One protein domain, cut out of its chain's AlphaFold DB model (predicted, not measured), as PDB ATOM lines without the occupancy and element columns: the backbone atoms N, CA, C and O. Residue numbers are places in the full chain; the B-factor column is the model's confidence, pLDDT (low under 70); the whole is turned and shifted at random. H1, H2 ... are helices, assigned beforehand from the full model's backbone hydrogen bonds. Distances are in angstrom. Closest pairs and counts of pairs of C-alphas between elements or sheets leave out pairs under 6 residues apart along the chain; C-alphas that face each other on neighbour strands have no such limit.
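What this domain is: This is residues 81 to 140 of the 238 residues of an uncharacterized protein of Planctomycetaceae bacterium (UniProt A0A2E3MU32). Three helices with nearly aligned lines make a small up-and-down bundle, each helix running against the one before it in the chain; H3, the longest, and H2 both pack on H1, and the three centres make a triangle. The printed ends, residues 81 to 88 and 135 to 140, lie toward opposite ends of the bundle's long axis. The printed part has 60 residues, with three named helices in the order H1, H2, H3 and no named strand; the class is all helix, with 39 residues in the named helices. The whole is compact, with a radius of gyration of the C-alphas of 11.5 A, and its outline is a rod spanning 39 by 19 by 15 A.

Where its parts are: H3 is residues 121 to 134, 14 residues and 20.3 A from first to last C-alpha; it ends at C-alpha 134, at (-28.784, 9.149, 34.441). H1 is residues 89 to 101, 18.8 A long, and begins at C-alpha 89, at (-19.223, 12.790, 57.766). H2 is residues 103 to 114, 16.4 A long, and its first C-alpha, of Glu 103, is at (-15.295, 8.174, 39.903).

How they stand to each other: H3 and H1 touch, with 13 pairs of C-alphas within 8 A. Their closest C-alphas, of Tyr 121 and Ser 91, are 5.5 A apart. They run the same way at a shallow tilt of 16 degrees, centre to centre 10.1 A. H1 and H2 form a helical hairpin and touch, with 22 pairs of C-alphas within 8 A. Their closest C-alphas, of Phe 99 and Gly 106, are 3.6 A apart. They run opposite ways at a shallow tilt of 14 degrees, centre to centre 8.1 A. H2 and H3 are close but not clearly touching, with 1 pair of C-alphas within 8 A, that of Ala 109 and Leu 124 at 6.5 A. They run opposite ways at a shallow tilt of 6 degrees, centre to centre 12.0 A. In H1, H2 and H3 every backbone O i to N i+4 pair is within hydrogen-bond range.

The domain as a whole: The two C-alphas farthest apart are those of Glu 84 and Gln 137, at 38.6 A, and the first and last printed C-alphas, of Leu 81 and Ser 140, are 32.0 A apart. The printed part has no cut. The link from H1 to H2 is tight, with 1 residue between them, and the link from H2 to H3 is short, with 6 residues; neither is long. The mean pLDDT of the printed part is 92.9, and no printed residue is under 70 in this predicted model.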
ATOM      1  N   LEU A  81      -3.836  16.723  53.830       78.38
ATOM      2  CA  LEU A  81      -5.146  17.210  54.272       78.38
ATOM      3  C   LEU A  81      -4.976  18.467  55.142       78.38
ATOM      4  O   LEU A  81      -4.860  18.374  56.363       78.38
ATOM      5  N   ASP A  82      -4.957  19.640  54.514       75.62
ATOM      6  CA  ASP A  82      -4.963  20.933  55.205       75.62
ATOM      7  C   ASP A  82      -6.406  21.374  55.487       75.62
ATOM      8  O   ASP A  82      -7.048  22.062  54.691       75.62
ATOM      9  N   LEU A  83      -6.963  20.874  56.593       78.19
ATOM     10  CA  LEU A  83      -8.352  21.116  56.972       78.19
ATOM     11  C   LEU A  83      -8.418  22.111  58.135       78.19
ATOM     12  O   LEU A  83      -8.195  21.740  59.284       78.19
ATOM     13  N   GLU A  84      -8.827  23.355  57.854       78.00
ATOM     14  CA  GLU A  84      -9.176  24.338  58.901       78.00
ATOM     15  C   GLU A  84     -10.346  23.834  59.773       78.00
ATOM     16  O   GLU A  84     -10.475  24.194  60.944       78.00
ATOM     17  N   LYS A  85     -11.227  22.997  59.200       83.44
ATOM     18  CA  LYS A  85     -12.403  22.442  59.871       83.44
ATOM     19  C   LYS A  85     -12.701  21.025  59.402       83.44
ATOM     20  O   LYS A  85     -12.740  20.755  58.204       83.44
ATOM     21  N   ALA A  86     -13.031  20.148  60.350       87.31
ATOM     22  CA  ALA A  86     -13.510  18.809  60.041       87.31
ATOM     23  C   ALA A  86     -14.783  18.870  59.165       87.31
ATOM     24  O   ALA A  86     -15.784  19.489  59.562       87.31
ATOM     25  N   PRO A  87     -14.795  18.228  57.983       92.62
ATOM     26  CA  PRO A  87     -15.965  18.212  57.123       92.62
ATOM     27  C   PRO A  87     -17.039  17.329  57.762       92.62
ATOM     28  O   PRO A  87     -16.771  16.473  58.606       92.62
ATOM     29  N   LYS A  88     -18.301  17.510  57.372       95.31
ATOM     30  CA  LYS A  88     -19.376  16.653  57.889       95.31
ATOM     31  C   LYS A  88     -19.223  15.242  57.319       95.31
ATOM     32  O   LYS A  88     -19.228  15.097  56.097       95.31
ATOM     33  N   ILE A  89     -19.243  14.214  58.175       96.38
ATOM     34  CA  ILE A  89     -19.223  12.790  57.766       96.38
ATOM     35  C   ILE A  89     -20.239  12.511  56.649       96.38
ATOM     36  O   ILE A  89     -19.928  11.837  55.675       96.38
ATOM     37  N   SER A  90     -21.449  13.072  56.745       96.81
ATOM     38  CA  SER A  90     -22.501  12.878  55.738       96.81
ATOM     39  C   SER A  90     -22.141  13.402  54.345       96.81
ATOM     40  O   SER A  90     -22.667  12.896  53.358       96.81
ATOM     41  N   SER A  91     -21.268  14.407  54.248       97.69
ATOM     42  CA  SER A  91     -20.788  14.944  52.968       97.69
ATOM     43  C   SER A  91     -19.770  13.994  52.343       97.69
ATOM     44  O   SER A  91     -19.872  13.693  51.157       97.69
ATOM     45  N   ILE A  92     -18.881  13.424  53.165       97.94
ATOM     46  CA  ILE A  92     -17.929  12.385  52.750       97.94
ATOM     47  C   ILE A  92     -18.665  11.112  52.307       97.94
ATOM     48  O   ILE A  92     -18.366  10.568  51.251       97.94
ATOM     49  N   GLU A  93     -19.697  10.679  53.044       97.81
ATOM     50  CA  GLU A  93     -20.528   9.530  52.650       97.81
ATOM     51  C   GLU A  93     -21.217   9.740  51.292       97.81
ATOM     52  O   GLU A  93     -21.410   8.782  50.544       97.81
ATOM     53  N   VAL A  94     -21.649  10.968  50.985       97.75
ATOM     54  CA  VAL A  94     -22.251  11.282  49.683       97.75
ATOM     55  C   VAL A  94     -21.188  11.263  48.593       97.75
ATOM     56  O   VAL A  94     -21.417  10.613  47.577       97.75
ATOM     57  N   ALA A  95     -20.029  11.885  48.817       97.94
ATOM     58  CA  ALA A  95     -18.913  11.854  47.874       97.94
ATOM     59  C   ALA A  95     -18.481  10.415  47.545       97.94
ATOM     60  O   ALA A  95     -18.378  10.062  46.376       97.94
ATOM     61  N   GLU A  96     -18.359   9.548  48.551       98.19
ATOM     62  CA  GLU A  96     -18.043   8.130  48.357       98.19
ATOM     63  C   GLU A  96     -19.127   7.394  47.552       98.19
ATOM     64  O   GLU A  96     -18.837   6.549  46.705       98.19
ATOM     65  N   ARG A  97     -20.409   7.692  47.796       96.25
ATOM     66  CA  ARG A  97     -21.494   7.093  47.006       96.25
ATOM     67  C   ARG A  97     -21.487   7.580  45.565       96.25
ATOM     68  O   ARG A  97     -21.777   6.765  44.698       96.25
ATOM     69  N   LEU A  98     -21.184   8.858  45.315       96.56
ATOM     70  CA  LEU A  98     -20.959   9.340  43.952       96.56
ATOM     71  C   LEU A  98     -19.785   8.601  43.330       96.56
ATOM     72  O   LEU A  98     -19.961   8.086  42.244       96.56
ATOM     73  N   PHE A  99     -18.661   8.472  44.035       97.19
ATOM     74  CA  PHE A  99     -17.446   7.827  43.534       97.19
ATOM     75  C   PHE A  99     -17.707   6.409  43.020       97.19
ATOM     76  O   PHE A  99     -17.270   6.036  41.941       97.19
ATOM     77  N   ARG A 100     -18.516   5.631  43.747       94.81
ATOM     78  CA  ARG A 100     -18.928   4.280  43.320       94.81
ATOM     79  C   ARG A 100     -19.814   4.258  42.075       94.81
ATOM     80  O   ARG A 100     -19.931   3.215  41.438       94.81
ATOM     81  N   LEU A 101     -20.520   5.350  41.792       94.00
ATOM     82  CA  LEU A 101     -21.349   5.486  40.597       94.00
ATOM     83  C   LEU A 101     -20.555   6.063  39.431       94.00
ATOM     84  O   LEU A 101     -20.759   5.619  38.308       94.00
ATOM     85  N   ASP A 102     -19.725   7.063  39.707       95.50
ATOM     86  CA  ASP A 102     -18.950   7.890  38.796       95.50
ATOM     87  C   ASP A 102     -17.726   8.436  39.554       95.50
ATOM     88  O   ASP A 102     -17.852   9.262  40.466       95.50
ATOM     89  N   GLU A 103     -16.552   7.919  39.199       95.94
ATOM     90  CA  GLU A 103     -15.295   8.174  39.903       95.94
ATOM     91  C   GLU A 103     -14.912   9.660  39.893       95.94
ATOM     92  O   GLU A 103     -14.617  10.241  40.944       95.94
ATOM     93  N   ASP A 104     -15.012  10.308  38.730       96.44
ATOM     94  CA  ASP A 104     -14.690  11.724  38.548       96.44
ATOM     95  C   ASP A 104     -15.642  12.613  39.354       96.44
ATOM     96  O   ASP A 104     -15.220  13.525  40.076       96.44
ATOM     97  N   ALA A 105     -16.949  12.329  39.290       96.56
ATOM     98  CA  ALA A 105     -17.946  13.079  40.045       96.56
ATOM     99  C   ALA A 105     -17.768  12.900  41.560       96.56
ATOM    100  O   ALA A 105     -17.949  13.855  42.321       96.56
ATOM    101  N   GLY A 106     -17.400  11.697  42.007       97.12
ATOM    102  CA  GLY A 106     -17.099  11.401  43.404       97.12
ATOM    103  C   GLY A 106     -15.852  12.104  43.914       97.12
ATOM    104  O   GLY A 106     -15.897  12.721  44.977       97.12
ATOM    105  N   THR A 107     -14.774  12.082  43.136       96.88
ATOM    106  CA  THR A 107     -13.516  12.771  43.455       96.88
ATOM    107  C   THR A 107     -13.737  14.276  43.543       96.88
ATOM    108  O   THR A 107     -13.334  14.921  44.513       96.88
ATOM    109  N   LYS A 108     -14.488  14.846  42.591       96.81
ATOM    110  CA  LYS A 108     -14.883  16.256  42.643       96.81
ATOM    111  C   LYS A 108     -15.738  16.565  43.874       96.81
ATOM    112  O   LYS A 108     -15.521  17.579  44.529       96.81
ATOM    113  N   ALA A 109     -16.712  15.716  44.199       97.56
ATOM    114  CA  ALA A 109     -17.552  15.895  45.380       97.56
ATOM    115  C   ALA A 109     -16.755  15.801  46.689       97.56
ATOM    116  O   ALA A 109     -17.065  16.528  47.632       97.56
ATOM    117  N   LEU A 110     -15.733  14.944  46.744       97.31
ATOM    118  CA  LEU A 110     -14.818  14.853  47.877       97.31
ATOM    119  C   LEU A 110     -13.998  16.138  48.007       97.31
ATOM    120  O   LEU A 110     -13.995  16.736  49.076       97.31
ATOM    121  N   SER A 111     -13.385  16.612  46.920       95.50
ATOM    122  CA  SER A 111     -12.652  17.884  46.906       95.50
ATOM    123  C   SER A 111     -13.530  19.056  47.364       95.50
ATOM    124  O   SER A 111     -13.148  19.800  48.264       95.50
ATOM    125  N   ASP A 112     -14.755  19.155  46.845       95.69
ATOM    126  CA  ASP A 112     -15.727  20.185  47.224       95.69
ATOM    127  C   ASP A 112     -16.177  20.076  48.698       95.69
ATOM    128  O   ASP A 112     -16.535  21.081  49.313       95.69
ATOM    129  N   ALA A 113     -16.182  18.871  49.281       95.75
ATOM    130  CA  ALA A 113     -16.496  18.650  50.694       95.75
ATOM    131  C   ALA A 113     -15.322  18.983  51.630       95.75
ATOM    132  O   ALA A 113     -15.554  19.261  52.806       95.75
ATOM    133  N   LEU A 114     -14.091  18.931  51.115       94.44
ATOM    134  CA  LEU A 114     -12.845  19.218  51.832       94.44
ATOM    135  C   LEU A 114     -12.336  20.649  51.614       94.44
ATOM    136  O   LEU A 114     -11.375  21.056  52.258       94.44
ATOM    137  N   ALA A 115     -12.957  21.408  50.710       92.25
ATOM    138  CA  ALA A 115     -12.593  22.788  50.432       92.25
ATOM    139  C   ALA A 115     -12.725  23.684  51.676       92.25
ATOM    140  O   ALA A 115     -13.527  23.419  52.572       92.25
ATOM    141  N   ARG A 116     -11.986  24.801  51.682       90.12
ATOM    142  CA  ARG A 116     -12.048  25.815  52.749       90.12
ATOM    143  C   ARG A 116     -13.469  26.313  53.016       90.12
ATOM    144  O   ARG A 116     -13.856  26.472  54.169       90.12
ATOM    145  N   ASP A 117     -14.230  26.504  51.940       91.25
ATOM    146  CA  ASP A 117     -15.663  26.779  51.960       91.25
ATOM    147  C   ASP A 117     -16.408  25.544  51.422       91.25
ATOM    148  O   ASP A 117     -16.645  25.448  50.212       91.25
ATOM    149  N   PRO A 118     -16.752  24.561  52.282       93.19
ATOM    150  CA  PRO A 118     -17.310  23.299  51.821       93.19
ATOM    151  C   PRO A 118     -18.659  23.489  51.140       93.19
ATOM    152  O   PRO A 118     -19.551  24.180  51.648       93.19
ATOM    153  N   VAL A 119     -18.859  22.775  50.035       94.50
ATOM    154  CA  VAL A 119     -20.164  22.725  49.379       94.50
ATOM    155  C   VAL A 119     -21.198  22.124  50.331       94.50
ATOM    156  O   VAL A 119     -20.978  21.107  50.994       94.50
ATOM    157  N   ALA A 120     -22.369  22.760  50.395       95.44
ATOM    158  CA  ALA A 120     -23.448  22.313  51.259       95.44
ATOM    159  C   ALA A 120     -23.877  20.872  50.931       95.44
ATOM    160  O   ALA A 120     -24.048  20.497  49.772       95.44
ATOM    161  N   TYR A 121     -24.165  20.087  51.970       95.69
ATOM    162  CA  TYR A 121     -24.619  18.696  51.841       95.69
ATOM    163  C   TYR A 121     -25.775  18.510  50.841       95.69
ATOM    164  O   TYR A 121     -25.790  17.542  50.085       95.69
ATOM    165  N   VAL A 122     -26.744  19.434  50.830       95.88
ATOM    166  CA  VAL A 122     -27.916  19.368  49.940       95.88
ATOM    167  C   VAL A 122     -27.498  19.414  48.470       95.88
ATOM    168  O   VAL A 122     -28.067  18.698  47.652       95.88
ATOM    169  N   GLU A 123     -26.473  20.198  48.151       97.25
ATOM    170  CA  GLU A 123     -25.939  20.322  46.798       97.25
ATOM    171  C   GLU A 123     -25.152  19.069  46.391       97.25
ATOM    172  O   GLU A 123     -25.367  18.533  45.305       97.25
ATOM    173  N   LEU A 124     -24.321  18.515  47.281       96.12
ATOM    174  CA  LEU A 124     -23.657  17.227  47.033       96.12
ATOM    175  C   LEU A 124     -24.682  16.105  46.801       96.12
ATOM    176  O   LEU A 124     -24.533  15.289  45.893       96.12
ATOM    177  N   LYS A 125     -25.760  16.090  47.592       96.38
ATOM    178  CA  LYS A 125     -26.858  15.133  47.434       96.38
ATOM    179  C   LYS A 125     -27.602  15.332  46.110       96.38
ATOM    180  O   LYS A 125     -27.951  14.343  45.478       96.38
ATOM    181  N   ARG A 126     -27.828  16.572  45.668       96.88
ATOM    182  CA  ARG A 126     -28.447  16.849  44.363       96.88
ATOM    183  C   ARG A 126     -27.638  16.213  43.230       96.88
ATOM    184  O   ARG A 126     -28.204  15.505  42.407       96.88
ATOM    185  N   ARG A 127     -26.313  16.379  43.252       97.06
ATOM    186  CA  ARG A 127     -25.410  15.766  42.262       97.06
ATOM    187  C   ARG A 127     -25.454  14.237  42.302       97.06
ATOM    188  O   ARG A 127     -25.477  13.609  41.251       97.06
ATOM    189  N   TYR A 128     -25.514  13.638  43.497       95.94
ATOM    190  CA  TYR A 128     -25.728  12.192  43.647       95.94
ATOM    191  C   TYR A 128     -27.003  11.734  42.936       95.94
ATOM    192  O   TYR A 128     -26.976  10.786  42.152       95.94
ATOM    193  N   ASP A 129     -28.116  12.412  43.222       94.31
ATOM    194  CA  ASP A 129     -29.427  12.061  42.687       94.31
ATOM    195  C   ASP A 129     -29.461  12.227  41.151       94.31
ATOM    196  O   ASP A 129     -30.063  11.404  40.465       94.31
ATOM    197  N   GLU A 130     -28.765  13.223  40.594       95.12
ATOM    198  CA  GLU A 130     -28.625  13.442  39.144       95.12
ATOM    199  C   GLU A 130     -27.816  12.339  38.450       95.12
ATOM    200  O   GLU A 130     -28.256  11.781  37.439       95.12
ATOM    201  N   VAL A 131     -26.668  11.954  39.018       93.81
ATOM    202  CA  VAL A 131     -25.876  10.822  38.508       93.81
ATOM    203  C   VAL A 131     -26.703   9.535  38.569       93.81
ATOM    204  O   VAL A 131     -26.770   8.790  37.592       93.81
ATOM    205  N   LEU A 132     -27.421   9.303  39.668       91.69
ATOM    206  CA  LEU A 132     -28.290   8.135  39.825       91.69
ATOM    207  C   LEU A 132     -29.507   8.154  38.877       91.69
ATOM    208  O   LEU A 132     -30.006   7.097  38.477       91.69
ATOM    209  N   ALA A 133     -30.001   9.336  38.506       89.75
ATOM    210  CA  ALA A 133     -31.067   9.499  37.523       89.75
ATOM    211  C   ALA A 133     -30.605   9.118  36.111       89.75
ATOM    212  O   ALA A 133     -31.338   8.432  35.403       89.75
ATOM    213  N   SER A 134     -29.381   9.498  35.739       91.25
ATOM    214  CA  SER A 134     -28.784   9.149  34.441       91.25
ATOM    215  C   SER A 134     -28.322   7.689  34.328       91.25
ATOM    216  O   SER A 134     -28.130   7.201  33.216       91.25
ATOM    217  N   ARG A 135     -28.184   6.967  35.453       87.94
ATOM    218  CA  ARG A 135     -27.758   5.553  35.499       87.94
ATOM    219  C   ARG A 135     -28.742   4.670  36.284       87.94
ATOM    220  O   ARG A 135     -28.378   4.139  37.337       87.94
ATOM    221  N   PRO A 136     -29.988   4.473  35.806       83.88
ATOM    222  CA  PRO A 136     -31.008   3.717  36.540       83.88
ATOM    223  C   PRO A 136     -30.594   2.280  36.886       83.88
ATOM    224  O   PRO A 136     -30.998   1.761  37.923       83.88
ATOM    225  N   GLN A 137     -29.748   1.656  36.060       85.75
ATOM    226  CA  GLN A 137     -29.213   0.308  36.267       85.75
ATOM    227  C   GLN A 137     -28.329   0.175  37.516       85.75
ATOM    228  O   GLN A 137     -28.149  -0.928  38.019       85.75
ATOM    229  N   MET A 138     -27.796   1.287  38.034       85.81
ATOM    230  CA  MET A 138     -26.952   1.313  39.234       85.81
ATOM    231  C   MET A 138     -27.761   1.521  40.526       85.81
ATOM    232  O   MET A 138     -27.189   1.608  41.616       85.81
ATOM    233  N   ARG A 139     -29.096   1.624  40.439       83.94
ATOM    234  CA  ARG A 139     -29.964   1.759  41.616       83.94
ATOM    235  C   ARG A 139     -30.000   0.453  42.396       83.94
ATOM    236  O   ARG A 139     -30.263  -0.615  41.853       83.94
ATOM    237  N   SER A 140     -29.799   0.541  43.709       81.00
ATOM    238  CA  SER A 140     -29.937  -0.628  44.578       81.00
ATOM    239  C   SER A 140     -31.394  -1.121  44.622       81.00
ATOM    240  O   SER A 140     -32.319  -0.303  44.570       81.00
TER     241      SER A 140